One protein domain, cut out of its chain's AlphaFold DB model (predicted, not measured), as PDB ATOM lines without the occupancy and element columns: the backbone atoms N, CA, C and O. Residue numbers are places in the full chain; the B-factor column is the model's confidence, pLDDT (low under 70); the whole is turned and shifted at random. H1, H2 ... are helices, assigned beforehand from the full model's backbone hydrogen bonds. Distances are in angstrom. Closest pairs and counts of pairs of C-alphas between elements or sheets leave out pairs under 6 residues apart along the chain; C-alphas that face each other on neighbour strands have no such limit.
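This is residues 12 to 113 of the 589 residues of the protein "Hypothetical protein" of Alexandrium monilatum (UniProt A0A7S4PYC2). Two long helices, H1 and H3, lie side by side and run opposite ways, with the short H2 folded back on H1 at one end of the pair and H4 running crosswise near the other end. H5 crosses H4 and meets H1 near H1's first residues, at residues 103 to 108, while its first turns reach away from the pair and residues 88 to 94 stick out. The printed part has 102 residues with five named helices, in the order H1, H2, H3, H4, H5, and no named strand; the class is all helix. The whole is compact, with a radius of gyration of the C-alphas of 14.5 A, and the C-alphas span 39 by 30 by 20 A along their three main axes.

H1 is residues 12 to 31, 28.2 A from first to last C-alpha, and begins at C-alpha 12 at (0.580, 29.401, 37.662). H2 is residues 33 to 39, seven residues. H3 is residues 45 to 62 and is 25.7 A long from first to last C-alpha; its C-alpha 45 is at (-22.338, 33.023, 41.572). H4 is residues 67 to 81, 20.9 A from first to last C-alpha. H5 is residues 93 to 112, 29.4 A from first to last C-alpha, and ends at C-alpha 112 at (10.473, 37.789, 43.590). H1 and H5, with 20 residues each, are the longest helices by residues.

H1 is the hub and touches H2, H3 and H5; its centre is nearest to the mean of the C-alphas, at 4.4 A. With residues 25 to 29 alone it touches H2, and the closest C-alphas, those of Ala 29 and Ala 36, are 4.9 A apart. H1 and H2 form a helical hairpin, two helices that follow each other and run opposite ways, at a steep tilt of 43 degrees. H1 touches H3 with 34 pairs of C-alphas within 8 A, at a shallow tilt of 22 degrees, opposite ways; the closest C-alphas are those of Gly 26 and Ala 45, 4.3 A apart. H2 and H3 are only just apart, with the closest C-alphas at 8.2 A. H3 only just touches H4, with 3 pairs of C-alphas within 8 A, through residues 59 to 60 of H3 and 67 to 70 of H4. Their closest C-alphas, those of Arg 60 and Leu 70, are 6.4 A apart, and their lines are about perpendicular at 77 degrees. H1 and H4 are close but not clearly touching, with the C-alphas of Thr 16 and Leu 74, their closest, 7.6 A apart. H4 touches residues 103 to 111 of H5 alone, opposite ways at a steep tilt of 54 degrees; the closest C-alphas are those of Val 77 and Ala 110, at 5.1 A. H1 touches H5 with residues 13 to 17 alone, and the closest C-alphas are those of Glu 13 and Ala 104, 5.5 A apart. Their lines are only just about perpendicular, at 72 degrees. H3 and H5 are apart, as are H2 and H4, and H2 and H5. The helix packing is mostly crossed: 1 of 5 touching pairs is at a shallow tilt. Each O i to N i+4 pair is within hydrogen-bond range in H1, H3, H4 and H5, and 2 of 3 are in H2.

The two C-alphas farthest apart, those of Arg 34 and Ala 112, are 40.0 A apart, and the first and last printed C-alphas, those of Arg 12 and Trp 113, are 15.7 A apart. The printed part has no cut. The links H1 to H2, H2 to H3 and H3 to H4 are tight, and H4 to H5, with 11 residues between them, is a long link. Residues 88 to 94, of which 93 to 94 belong to H5, stand free. The mean pLDDT of the printed part is 80.8, and residues 35 to 43 and 83 to 91 are under 70.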
ATOM      1  N   ARG A  12       0.694  28.384  36.614       88.50
ATOM      2  CA  ARG A  12       0.580  29.401  37.662       88.50
ATOM      3  C   ARG A  12       0.042  30.728  37.127       88.50
ATOM      4  O   ARG A  12      -0.949  31.227  37.652       88.50
ATOM      5  N   GLU A  13       0.657  31.296  36.092       89.81
ATOM      6  CA  GLU A  13       0.261  32.601  35.528       89.81
ATOM      7  C   GLU A  13      -1.192  32.586  35.040       89.81
ATOM      8  O   GLU A  13      -1.992  33.467  35.375       89.81
ATOM      9  N   LEU A  14      -1.537  31.520  34.317       88.62
ATOM     10  CA  LEU A  14      -2.866  31.238  33.804       88.62
ATOM     11  C   LEU A  14      -3.911  31.143  34.925       88.62
ATOM     12  O   LEU A  14      -4.958  31.797  34.880       88.62
ATOM     13  N   ARG A  15      -3.641  30.304  35.929       90.12
ATOM     14  CA  ARG A  15      -4.576  30.004  37.019       90.12
ATOM     15  C   ARG A  15      -4.717  31.165  37.985       90.12
ATOM     16  O   ARG A  15      -5.826  31.421  38.432       90.12
ATOM     17  N   THR A  16      -3.653  31.927  38.236       90.88
ATOM     18  CA  THR A  16      -3.739  33.168  39.018       90.88
ATOM     19  C   THR A  16      -4.661  34.174  38.329       90.88
ATOM     20  O   THR A  16      -5.535  34.734  38.983       90.88
ATOM     21  N   GLY A  17      -4.559  34.346  37.005       87.88
ATOM     22  CA  GLY A  17      -5.487  35.201  36.252       87.88
ATOM     23  C   GLY A  17      -6.941  34.726  36.340       87.88
ATOM     24  O   GLY A  17      -7.833  35.505  36.677       87.88
ATOM     25  N   ARG A  18      -7.181  33.429  36.100       89.25
ATOM     26  CA  ARG A  18      -8.523  32.824  36.195       89.25
ATOM     27  C   ARG A  18      -9.123  32.927  37.591       89.25
ATOM     28  O   ARG A  18     -10.287  33.294  37.695       89.25
ATOM     29  N   PHE A  19      -8.333  32.699  38.637       92.19
ATOM     30  CA  PHE A  19      -8.767  32.825  40.025       92.19
ATOM     31  C   PHE A  19      -9.372  34.207  40.307       92.19
ATOM     32  O   PHE A  19     -10.486  34.300  40.821       92.19
ATOM     33  N   PHE A  20      -8.688  35.288  39.908       90.56
ATOM     34  CA  PHE A  20      -9.220  36.641  40.097       90.56
ATOM     35  C   PHE A  20     -10.444  36.917  39.226       90.56
ATOM     36  O   PHE A  20     -11.404  37.504  39.717       90.56
ATOM     37  N   VAL A  21     -10.453  36.476  37.964       87.50
ATOM     38  CA  VAL A  21     -11.615  36.647  37.075       87.50
ATOM     39  C   VAL A  21     -12.842  35.928  37.641       87.50
ATOM     40  O   VAL A  21     -13.883  36.556  37.826       87.50
ATOM     41  N   HIS A  22     -12.722  34.643  37.977       88.00
ATOM     42  CA  HIS A  22     -13.805  33.846  38.550       88.00
ATOM     43  C   HIS A  22     -14.261  34.395  39.908       88.00
ATOM     44  O   HIS A  22     -15.462  34.512  40.148       88.00
ATOM     45  N   GLY A  23     -13.331  34.802  40.778       87.69
ATOM     46  CA  GLY A  23     -13.651  35.391  42.079       87.69
ATOM     47  C   GLY A  23     -14.403  36.722  41.963       87.69
ATOM     48  O   GLY A  23     -15.428  36.914  42.620       87.69
ATOM     49  N   LEU A  24     -13.945  37.627  41.092       85.12
ATOM     50  CA  LEU A  24     -14.590  38.923  40.861       85.12
ATOM     51  C   LEU A  24     -15.962  38.770  40.198       85.12
ATOM     52  O   LEU A  24     -16.906  39.441  40.614       85.12
ATOM     53  N   LEU A  25     -16.099  37.879  39.211       82.19
ATOM     54  CA  LEU A  25     -17.386  37.582  38.574       82.19
ATOM     55  C   LEU A  25     -18.361  36.921  39.551       82.19
ATOM     56  O   LEU A  25     -19.525  37.313  39.593       82.19
ATOM     57  N   GLY A  26     -17.897  35.980  40.377       84.62
ATOM     58  CA  GLY A  26     -18.704  35.355  41.425       84.62
ATOM     59  C   GLY A  26     -19.212  36.374  42.446       84.62
ATOM     60  O   GLY A  26     -20.405  36.405  42.749       84.62
ATOM     61  N   LEU A  27     -18.338  37.276  42.906       83.38
ATOM     62  CA  LEU A  27     -18.709  38.367  43.810       83.38
ATOM     63  C   LEU A  27     -19.683  39.350  43.143       83.38
ATOM     64  O   LEU A  27     -20.687  39.730  43.744       83.38
ATOM     65  N   ALA A  28     -19.434  39.738  41.892       81.81
ATOM     66  CA  ALA A  28     -20.322  40.616  41.135       81.81
ATOM     67  C   ALA A  28     -21.702  39.980  40.902       81.81
ATOM     68  O   ALA A  28     -22.714  40.672  41.014       81.81
ATOM     69  N   ALA A  29     -21.761  38.674  40.636       80.88
ATOM     70  CA  ALA A  29     -23.001  37.916  40.496       80.88
ATOM     71  C   ALA A  29     -23.770  37.806  41.816       80.88
ATOM     72  O   ALA A  29     -24.994  37.928  41.807       80.88
ATOM     73  N   ALA A  30     -23.071  37.651  42.943       81.19
ATOM     74  CA  ALA A  30     -23.682  37.652  44.271       81.19
ATOM     75  C   ALA A  30     -24.238  39.036  44.656       81.19
ATOM     76  O   ALA A  30     -25.321  39.133  45.229       81.19
ATOM     77  N   LEU A  31     -23.522  40.113  44.315       84.00
ATOM     78  CA  LEU A  31     -23.904  41.489  44.654       84.00
ATOM     79  C   LEU A  31     -24.925  42.097  43.676       84.00
ATOM     80  O   LEU A  31     -25.730  42.943  44.064       84.00
ATOM     81  N   SER A  32     -24.893  41.710  42.397       82.06
ATOM     82  CA  SER A  32     -25.776  42.238  41.352       82.06
ATOM     83  C   SER A  32     -26.068  41.195  40.256       82.06
ATOM     84  O   SER A  32     -25.517  41.270  39.151       82.06
ATOM     85  N   PRO A  33     -27.015  40.267  40.500       73.88
ATOM     86  CA  PRO A  33     -27.358  39.202  39.552       73.88
ATOM     87  C   PRO A  33     -27.745  39.715  38.157       73.88
ATOM     88  O   PRO A  33     -27.417  39.099  37.149       73.88
ATOM     89  N   ARG A  34     -28.394  40.890  38.077       71.94
ATOM     90  CA  ARG A  34     -28.791  41.520  36.804       71.94
ATOM     91  C   ARG A  34     -27.606  41.999  35.960       71.94
ATOM     92  O   ARG A  34     -27.685  41.914  34.742       71.94
ATOM     93  N   ARG A  35     -26.529  42.503  36.578       67.38
ATOM     94  CA  ARG A  35     -25.307  42.906  35.856       67.38
ATOM     95  C   ARG A  35     -24.473  41.698  35.447       67.38
ATOM     96  O   ARG A  35     -23.938  41.685  34.347       67.38
ATOM     97  N   ALA A  36     -24.407  40.668  36.288       62.19
ATOM     98  CA  ALA A  36     -23.723  39.427  35.934       62.19
ATOM     99  C   ALA A  36     -24.415  38.688  34.778       62.19
ATOM    100  O   ALA A  36     -23.741  38.255  33.850       62.19
ATOM    101  N   ALA A  37     -25.752  38.655  34.753       65.12
ATOM    102  CA  ALA A  37     -26.518  38.078  33.646       65.12
ATOM    103  C   ALA A  37     -26.312  38.804  32.297       65.12
ATOM    104  O   ALA A  37     -26.560  38.214  31.250       65.12
ATOM    105  N   GLN A  38     -25.856  40.064  32.308       67.12
ATOM    106  CA  GLN A  38     -25.480  40.804  31.094       67.12
ATOM    107  C   GLN A  38     -24.073  40.450  30.589       67.12
ATOM    108  O   GLN A  38     -23.813  40.597  29.400       67.12
ATOM    109  N   LEU A  39     -23.177  40.005  31.476       65.00
ATOM    110  CA  LEU A  39     -21.809  39.602  31.134       65.00
ATOM    111  C   LEU A  39     -21.744  38.132  30.712       65.00
ATOM    112  O   LEU A  39     -21.035  37.800  29.768       65.00
ATOM    113  N   GLU A  40     -22.499  37.257  31.382       66.00
ATOM    114  CA  GLU A  40     -22.523  35.826  31.083       66.00
ATOM    115  C   GLU A  40     -23.892  35.218  31.470       66.00
ATOM    116  O   GLU A  40     -24.125  34.857  32.625       66.00
ATOM    117  N   PRO A  41     -24.847  35.095  30.527       58.72
ATOM    118  CA  PRO A  41     -26.262  34.829  30.831       58.72
ATOM    119  C   PRO A  41     -26.570  33.421  31.372       58.72
ATOM    120  O   PRO A  41     -27.732  33.105  31.623       58.72
ATOM    121  N   ARG A  42     -25.561  32.557  31.539       64.94
ATOM    122  CA  ARG A  42     -25.729  31.146  31.925       64.94
ATOM    123  C   ARG A  42     -25.005  30.739  33.207       64.94
ATOM    124  O   ARG A  42     -25.069  29.563  33.553       64.94
ATOM    125  N   ILE A  43     -24.322  31.652  33.904       68.31
ATOM    126  CA  ILE A  43     -23.451  31.264  35.024       68.31
ATOM    127  C   ILE A  43     -23.890  31.888  36.352       68.31
ATOM    128  O   ILE A  43     -24.130  33.089  36.451       68.31
ATOM    129  N   THR A  44     -24.013  31.047  37.384       82.00
ATOM    130  CA  THR A  44     -24.390  31.446  38.746       82.00
ATOM    131  C   THR A  44     -23.167  31.873  39.562       82.00
ATOM    132  O   THR A  44     -22.036  31.475  39.280       82.00
ATOM    133  N   ALA A  45     -23.394  32.659  40.621       82.75
ATOM    134  CA  ALA A  45     -22.338  33.023  41.572       82.75
ATOM    135  C   ALA A  45     -21.662  31.782  42.184       82.75
ATOM    136  O   ALA A  45     -20.443  31.745  42.320       82.75
ATOM    137  N   GLU A  46     -22.451  30.750  42.496       84.94
ATOM    138  CA  GLU A  46     -21.969  29.478  43.041       84.94
ATOM    139  C   GLU A  46     -21.028  28.750  42.072       84.94
ATOM    140  O   GLU A  46     -19.946  28.328  42.470       84.94
ATOM    141  N   GLU A  47     -21.381  28.678  40.786       85.56
ATOM    142  CA  GLU A  47     -20.530  28.064  39.763       85.56
ATOM    143  C   GLU A  47     -19.199  28.815  39.601       85.56
ATOM    144  O   GLU A  47     -18.143  28.191  39.485       85.56
ATOM    145  N   MET A  48     -19.216  30.150  39.651       86.12
ATOM    146  CA  MET A  48     -17.995  30.964  39.587       86.12
ATOM    147  C   MET A  48     -17.108  30.802  40.822       86.12
ATOM    148  O   MET A  48     -15.894  30.648  40.690       86.12
ATOM    149  N   LEU A  49     -17.693  30.762  42.021       85.88
ATOM    150  CA  LEU A  49     -16.948  30.503  43.255       85.88
ATOM    151  C   LEU A  49     -16.371  29.083  43.282       85.88
ATOM    152  O   LEU A  49     -15.236  28.898  43.714       85.88
ATOM    153  N   ARG A  50     -17.099  28.092  42.754       88.38
ATOM    154  CA  ARG A  50     -16.605  26.717  42.588       88.38
ATOM    155  C   ARG A  50     -15.393  26.664  41.655       88.38
ATOM    156  O   ARG A  50     -14.414  25.991  41.967       88.38
ATOM    157  N   ARG A  51     -15.423  27.398  40.537       89.19
ATOM    158  CA  ARG A  51     -14.274  27.524  39.623       89.19
ATOM    159  C   ARG A  51     -13.084  28.219  40.282       89.19
ATOM    160  O   ARG A  51     -11.967  27.738  40.132       89.19
ATOM    161  N   ALA A  52     -13.321  29.286  41.047       89.00
ATOM    162  CA  ALA A  52     -12.269  29.958  41.810       89.00
ATOM    163  C   ALA A  52     -11.644  29.030  42.868       89.00
ATOM    164  O   ALA A  52     -10.425  28.998  43.003       89.00
ATOM    165  N   GLY A  53     -12.454  28.227  43.567       89.75
ATOM    166  CA  GLY A  53     -11.968  27.193  44.487       89.75
ATOM    167  C   GLY A  53     -11.095  26.150  43.784       89.75
ATOM    168  O   GLY A  53     -10.004  25.844  44.250       89.75
ATOM    169  N   HIS A  54     -11.505  25.684  42.603       91.50
ATOM    170  CA  HIS A  54     -10.675  24.786  41.800       91.50
ATOM    171  C   HIS A  54      -9.347  25.434  41.363       91.50
ATOM    172  O   HIS A  54      -8.303  24.791  41.428       91.50
ATOM    173  N   ASP A  55      -9.352  26.703  40.938       91.00
ATOM    174  CA  ASP A  55      -8.110  27.409  40.592       91.00
ATOM    175  C   ASP A  55      -7.184  27.585  41.810       91.00
ATOM    176  O   ASP A  55      -5.967  27.489  41.657       91.00
ATOM    177  N   TRP A  56      -7.742  27.794  43.009       93.31
ATOM    178  CA  TRP A  56      -6.989  27.832  44.267       93.31
ATOM    179  C   TRP A  56      -6.264  26.512  44.535       93.31
ATOM    180  O   TRP A  56      -5.056  26.515  44.775       93.31
ATOM    181  N   ASP A  57      -6.974  25.385  44.435       90.44
ATOM    182  CA  ASP A  57      -6.398  24.057  44.659       90.44
ATOM    183  C   ASP A  57      -5.248  23.764  43.686       90.44
ATOM    184  O   ASP A  57      -4.174  23.338  44.112       90.44
ATOM    185  N   VAL A  58      -5.435  24.080  42.397       89.31
ATOM    186  CA  VAL A  58      -4.402  23.910  41.360       89.31
ATOM    187  C   VAL A  58      -3.186  24.800  41.631       89.31
ATOM    188  O   VAL A  58      -2.050  24.358  41.478       89.31
ATOM    189  N   LEU A  59      -3.389  26.055  42.045       90.56
ATOM    190  CA  LEU A  59      -2.284  26.958  42.386       90.56
ATOM    191  C   LEU A  59      -1.496  26.473  43.600       90.56
ATOM    192  O   LEU A  59      -0.268  26.566  43.612       90.56
ATOM    193  N   ARG A  60      -2.192  25.957  44.614       90.88
ATOM    194  CA  ARG A  60      -1.579  25.407  45.823       90.88
ATOM    195  C   ARG A  60      -0.672  24.228  45.490       90.88
ATOM    196  O   ARG A  60       0.443  24.152  46.007       90.88
ATOM    197  N   GLU A  61      -1.147  23.357  44.606       88.31
ATOM    198  CA  GLU A  61      -0.416  22.202  44.100       88.31
ATOM    199  C   GLU A  61       0.808  22.627  43.270       88.31
ATOM    200  O   GLU A  61       1.933  22.266  43.605       88.31
ATOM    201  N   ALA A  62       0.617  23.501  42.276       87.50
ATOM    202  CA  ALA A  62       1.679  24.010  41.401       87.50
ATOM    203  C   ALA A  62       2.818  24.705  42.162       87.50
ATOM    204  O   ALA A  62       3.993  24.625  41.805       87.50
ATOM    205  N   LEU A  63       2.474  25.417  43.232       86.62
ATOM    206  CA  LEU A  63       3.435  26.143  44.055       86.62
ATOM    207  C   LEU A  63       3.970  25.322  45.230       86.62
ATOM    208  O   LEU A  63       4.820  25.837  45.959       86.62
ATOM    209  N   ALA A  64       3.454  24.103  45.434       85.38
ATOM    210  CA  ALA A  64       3.692  23.262  46.603       85.38
ATOM    211  C   ALA A  64       3.724  24.089  47.901       85.38
ATOM    212  O   ALA A  64       4.708  24.073  48.646       85.38
ATOM    213  N   CYS A  65       2.666  24.858  48.173       82.06
ATOM    214  CA  CYS A  65       2.627  25.794  49.302       82.06
ATOM    215  C   CYS A  65       1.365  25.650  50.169       82.06
ATOM    216  O   CYS A  65       0.409  24.992  49.775       82.06
ATOM    217  N   SER A  66       1.376  26.232  51.376       83.19
ATOM    218  CA  SER A  66       0.185  26.276  52.239       83.19
ATOM    219  C   SER A  66      -0.802  27.350  51.778       83.19
ATOM    220  O   SER A  66      -0.424  28.274  51.054       83.19
ATOM    221  N   ASP A  67      -2.045  27.270  52.253       82.31
ATOM    222  CA  ASP A  67      -3.088  28.257  51.954       82.31
ATOM    223  C   ASP A  67      -2.678  29.679  52.372       82.31
ATOM    224  O   ASP A  67      -2.931  30.643  51.647       82.31
ATOM    225  N   GLU A  68      -1.974  29.832  53.497       82.12
ATOM    226  CA  GLU A  68      -1.470  31.134  53.943       82.12
ATOM    227  C   GLU A  68      -0.417  31.689  52.983       82.12
ATOM    228  O   GLU A  68      -0.488  32.855  52.596       82.12
ATOM    229  N   ARG A  69       0.531  30.854  52.541       82.81
ATOM    230  CA  ARG A  69       1.570  31.273  51.589       82.81
ATOM    231  C   ARG A  69       0.994  31.594  50.216       82.81
ATOM    232  O   ARG A  69       1.447  32.546  49.582       82.81
ATOM    233  N   LEU A  70       0.008  30.822  49.760       87.62
ATOM    234  CA  LEU A  70      -0.709  31.113  48.523       87.62
ATOM    235  C   LEU A  70      -1.442  32.454  48.635       87.62
ATOM    236  O   LEU A  70      -1.299  33.302  47.757       87.62
ATOM    237  N   SER A  71      -2.145  32.685  49.747       87.75
ATOM    238  CA  SER A  71      -2.807  33.960  50.033       87.75
ATOM    239  C   SER A  71      -1.827  35.133  50.003       87.75
ATOM    240  O   SER A  71      -2.088  36.132  49.335       87.75
ATOM    241  N   GLU A  72      -0.674  35.020  50.670       85.94
ATOM    242  CA  GLU A  72       0.360  36.063  50.681       85.94
ATOM    243  C   GLU A  72       0.885  36.375  49.275       85.94
ATOM    244  O   GLU A  72       1.009  37.546  48.912       85.94
ATOM    245  N   ARG A  73       1.134  35.345  48.456       87.62
ATOM    246  CA  ARG A  73       1.554  35.519  47.058       87.62
ATOM    247  C   ARG A  73       0.482  36.198  46.219       87.62
ATOM    248  O   ARG A  73       0.790  37.135  45.491       87.62
ATOM    249  N   LEU A  74      -0.775  35.778  46.339       90.25
ATOM    250  CA  LEU A  74      -1.886  36.399  45.614       90.25
ATOM    251  C   LEU A  74      -2.075  37.866  46.028       90.25
ATOM    252  O   LEU A  74      -2.297  38.717  45.170       90.25
ATOM    253  N   HIS A  75      -1.901  38.196  47.310       87.62
ATOM    254  CA  HIS A  75      -1.887  39.588  47.769       87.62
ATOM    255  C   HIS A  75      -0.723  40.382  47.169       87.62
ATOM    256  O   HIS A  75      -0.919  41.530  46.767       87.62
ATOM    257  N   ALA A  76       0.467  39.789  47.061       87.12
ATOM    258  CA  ALA A  76       1.601  40.420  46.397       87.12
ATOM    259  C   ALA A  76       1.307  40.686  44.911       87.12
ATOM    260  O   ALA A  76       1.593  41.780  44.429       87.12
ATOM    261  N   VAL A  77       0.658  39.753  44.201       88.62
ATOM    262  CA  VAL A  77       0.200  39.962  42.813       88.62
ATOM    263  C   VAL A  77      -0.744  41.157  42.724       88.62
ATOM    264  O   VAL A  77      -0.539  42.029  41.881       88.62
ATOM    265  N   VAL A  78      -1.734  41.248  43.619       88.06
ATOM    266  CA  VAL A  78      -2.653  42.397  43.668       88.06
ATOM    267  C   VAL A  78      -1.883  43.696  43.895       88.06
ATOM    268  O   VAL A  78      -2.101  44.654  43.164       88.06
ATOM    269  N   GLN A  79      -0.945  43.735  44.844       86.12
ATOM    270  CA  GLN A  79      -0.130  44.929  45.106       86.12
ATOM    271  C   GLN A  79       0.716  45.347  43.899       86.12
ATOM    272  O   GLN A  79       0.840  46.537  43.630       86.12
ATOM    273  N   GLN A  80       1.269  44.388  43.152       83.81
ATOM    274  CA  GLN A  80       2.010  44.669  41.920       83.81
ATOM    275  C   GLN A  80       1.092  45.169  40.795       83.81
ATOM    276  O   GLN A  80       1.515  45.984  39.980       83.81
ATOM    277  N   ALA A  81      -0.154  44.693  40.755       82.50
ATOM    278  CA  ALA A  81      -1.159  45.103  39.779       82.50
ATOM    279  C   ALA A  81      -1.861  46.430  40.146       82.50
ATOM    280  O   ALA A  81      -2.450  47.078  39.277       82.50
ATOM    281  N   MET A  82      -1.790  46.865  41.412       76.31
ATOM    282  CA  MET A  82      -2.314  48.142  41.911       76.31
ATOM    283  C   MET A  82      -1.504  49.319  41.345       76.31
ATOM    284  O   MET A  82      -0.599  49.861  41.970       76.31
ATOM    285  N   GLY A  83      -1.843  49.715  40.125       65.69
ATOM    286  CA  GLY A  83      -1.133  50.737  39.354       65.69
ATOM    287  C   GLY A  83      -1.384  50.620  37.852       65.69
ATOM    288  O   GLY A  83      -1.126  51.567  37.108       65.69
ATOM    289  N   LEU A  84      -1.946  49.489  37.416       67.44
ATOM    290  CA  LEU A  84      -2.404  49.291  36.052       67.44
ATOM    291  C   LEU A  84      -3.548  50.250  35.729       67.44
ATOM    292  O   LEU A  84      -4.582  50.278  36.400       67.44
ATOM    293  N   ARG A  85      -3.358  51.051  34.680       63.03
ATOM    294  CA  ARG A  85      -4.465  51.790  34.077       63.03
ATOM    295  C   ARG A  85      -5.355  50.784  33.367       63.03
ATOM    296  O   ARG A  85      -4.847  49.894  32.690       63.03
ATOM    297  N   ALA A  86      -6.669  50.939  33.523       60.25
ATOM    298  CA  ALA A  86      -7.606  50.150  32.745       60.25
ATOM    299  C   ALA A  86      -7.256  50.304  31.252       60.25
ATOM    300  O   ALA A  86      -6.985  51.438  30.828       60.25
ATOM    301  N   PRO A  87      -7.222  49.202  30.483       58.16
ATOM    302  CA  PRO A  87      -7.071  49.268  29.036       58.16
ATOM    303  C   PRO A  87      -8.083  50.258  28.451       58.16
ATOM    304  O   PRO A  87      -9.154  50.496  29.028       58.16
ATOM    305  N   GLY A  88      -7.730  50.865  27.318       58.50
ATOM    306  CA  GLY A  88      -8.695  51.662  26.574       58.50
ATOM    307  C   GLY A  88      -9.894  50.779  26.230       58.50
ATOM    308  O   GLY A  88      -9.820  49.557  26.260       58.50
ATOM    309  N   SER A  89     -11.042  51.362  25.901       58.75
ATOM    310  CA  SER A  89     -12.248  50.601  25.540       58.75
ATOM    311  C   SER A  89     -12.125  49.791  24.226       58.75
ATOM    312  O   SER A  89     -13.136  49.514  23.582       58.75
ATOM    313  N   GLY A  90     -10.911  49.452  23.776       53.34
ATOM    314  CA  GLY A  90     -10.623  48.681  22.576       53.34
ATOM    315  C   GLY A  90     -10.846  47.186  22.802       53.34
ATOM    316  O   GLY A  90     -10.004  46.438  23.281       53.34
ATOM    317  N   SER A  91     -12.016  46.703  22.405       56.50
ATOM    318  CA  SER A  91     -12.296  45.267  22.342       56.50
ATOM    319  C   SER A  91     -11.588  44.636  21.131       56.50
ATOM    320  O   SER A  91     -12.217  44.415  20.097       56.50
ATOM    321  N   GLY A  92     -10.286  44.356  21.233       72.88
ATOM    322  CA  GLY A  92      -9.536  43.624  20.207       72.88
ATOM    323  C   GLY A  92      -8.549  42.609  20.785       72.88
ATOM    324  O   GLY A  92      -7.963  42.829  21.844       72.88
ATOM    325  N   ASP A  93      -8.311  41.515  20.054       72.31
ATOM    326  CA  ASP A  93      -7.383  40.435  20.441       72.31
ATOM    327  C   ASP A  93      -5.962  40.936  20.753       72.31
ATOM    328  O   ASP A  93      -5.264  40.369  21.591       72.31
ATOM    329  N   ALA A  94      -5.532  42.030  20.118       75.62
ATOM    330  CA  ALA A  94      -4.226  42.639  20.361       75.62
ATOM    331  C   ALA A  94      -4.109  43.287  21.752       75.62
ATOM    332  O   ALA A  94      -3.074  43.148  22.400       75.62
ATOM    333  N   GLU A  95      -5.155  43.969  22.227       77.25
ATOM    334  CA  GLU A  95      -5.166  44.599  23.556       77.25
ATOM    335  C   GLU A  95      -5.226  43.532  24.655       77.25
ATOM    336  O   GLU A  95      -4.491  43.596  25.638       77.25
ATOM    337  N   ARG A  96      -5.995  42.467  24.410       75.25
ATOM    338  CA  ARG A  96      -6.043  41.267  25.249       75.25
ATOM    339  C   ARG A  96      -4.660  40.615  25.435       75.25
ATOM    340  O   ARG A  96      -4.265  40.358  26.571       75.25
ATOM    341  N   ILE A  97      -3.893  40.424  24.359       79.44
ATOM    342  CA  ILE A  97      -2.523  39.872  24.421       79.44
ATOM    343  C   ILE A  97      -1.595  40.744  25.282       79.44
ATOM    344  O   ILE A  97      -0.795  40.227  26.062       79.44
ATOM    345  N   VAL A  98      -1.692  42.072  25.162       81.19
ATOM    346  CA  VAL A  98      -0.871  43.001  25.956       81.19
ATOM    347  C   VAL A  98      -1.211  42.894  27.443       81.19
ATOM    348  O   VAL A  98      -0.299  42.794  28.265       81.19
ATOM    349  N   ILE A  99      -2.503  42.848  27.782       80.31
ATOM    350  CA  ILE A  99      -2.979  42.672  29.161       80.31
ATOM    351  C   ILE A  99      -2.463  41.353  29.746       80.31
ATOM    352  O   ILE A  99      -1.984  41.328  30.877       80.31
ATOM    353  N   GLU A 100      -2.516  40.262  28.983       82.25
ATOM    354  CA  GLU A 100      -2.014  38.950  29.414       82.25
ATOM    355  C   GLU A 100      -0.507  38.959  29.684       82.25
ATOM    356  O   GLU A 100      -0.053  38.446  30.708       82.25
ATOM    357  N   ALA A 101       0.278  39.574  28.796       83.25
ATOM    358  CA  ALA A 101       1.724  39.681  28.962       83.25
ATOM    359  C   ALA A 101       2.102  40.549  30.176       83.25
ATOM    360  O   ALA A 101       3.037  40.233  30.922       83.25
ATOM    361  N   GLU A 102       1.369  41.641  30.398       84.50
ATOM    362  CA  GLU A 102       1.527  42.503  31.565       84.50
ATOM    363  C   GLU A 102       1.152  41.776  32.857       84.50
ATOM    364  O   GLU A 102       1.941  41.770  33.803       84.50
ATOM    365  N   TRP A 103       0.027  41.066  32.865       85.62
ATOM    366  CA  TRP A 103      -0.396  40.222  33.977       85.62
ATOM    367  C   TRP A 103       0.661  39.175  34.351       85.62
ATOM    368  O   TRP A 103       1.073  39.095  35.508       85.62
ATOM    369  N   ALA A 104       1.169  38.422  33.372       86.50
ATOM    370  CA  ALA A 104       2.201  37.412  33.598       86.50
ATOM    371  C   ALA A 104       3.468  38.011  34.228       86.50
ATOM    372  O   ALA A 104       4.070  37.431  35.132       86.50
ATOM    373  N   ARG A 105       3.861  39.217  33.801       86.19
ATOM    374  CA  ARG A 105       4.980  39.958  34.400       86.19
ATOM    375  C   ARG A 105       4.715  40.315  35.866       86.19
ATOM    376  O   ARG A 105       5.642  40.186  36.663       86.19
ATOM    377  N   HIS A 106       3.499  40.708  36.239       86.44
ATOM    378  CA  HIS A 106       3.153  40.975  37.642       86.44
ATOM    379  C   HIS A 106       3.165  39.715  38.503       86.44
ATOM    380  O   HIS A 106       3.699  39.755  39.610       86.44
ATOM    381  N   VAL A 107       2.651  38.597  37.984       86.56
ATOM    382  CA  VAL A 107       2.723  37.302  38.676       86.56
ATOM    383  C   VAL A 107       4.181  36.926  38.952       86.56
ATOM    384  O   VAL A 107       4.540  36.662  40.097       86.56
ATOM    385  N   ARG A 108       5.058  37.022  37.945       86.31
ATOM    386  CA  ARG A 108       6.498  36.760  38.110       86.31
ATOM    387  C   ARG A 108       7.178  37.724  39.086       86.31
ATOM    388  O   ARG A 108       8.023  37.307  39.874       86.31
ATOM    389  N   ALA A 109       6.818  39.008  39.059       84.06
ATOM    390  CA  ALA A 109       7.360  40.002  39.987       84.06
ATOM    391  C   ALA A 109       6.942  39.725  41.442       84.06
ATOM    392  O   ALA A 109       7.744  39.916  42.356       84.06
ATOM    393  N   ALA A 110       5.719  39.236  41.660       83.25
ATOM    394  CA  ALA A 110       5.225  38.858  42.979       83.25
ATOM    395  C   ALA A 110       5.967  37.650  43.574       83.25
ATOM    396  O   ALA A 110       6.123  37.580  44.787       83.25
ATOM    397  N   ASP A 111       6.498  36.737  42.758       74.81
ATOM    398  CA  ASP A 111       7.326  35.628  43.260       74.81
ATOM    399  C   ASP A 111       8.712  36.083  43.733       74.81
ATOM    400  O   ASP A 111       9.291  35.493  44.648       74.81
ATOM    401  N   ALA A 112       9.247  37.145  43.127       74.94
ATOM    402  CA  ALA A 112      10.473  37.789  43.590       74.94
ATOM    403  C   ALA A 112      10.235  38.668  44.832       74.94
ATOM    404  O   ALA A 112      11.186  39.033  45.531       74.94
ATOM    405  N   TRP A 113       8.974  39.010  45.119       70.38
ATOM    406  CA  TRP A 113       8.606  39.808  46.274       70.38
ATOM    407  C   TRP A 113       8.768  38.987  47.551       70.38
ATOM    408  O   TRP A 113       8.076  38.001  47.801       70.38
TER     409      TRP A 113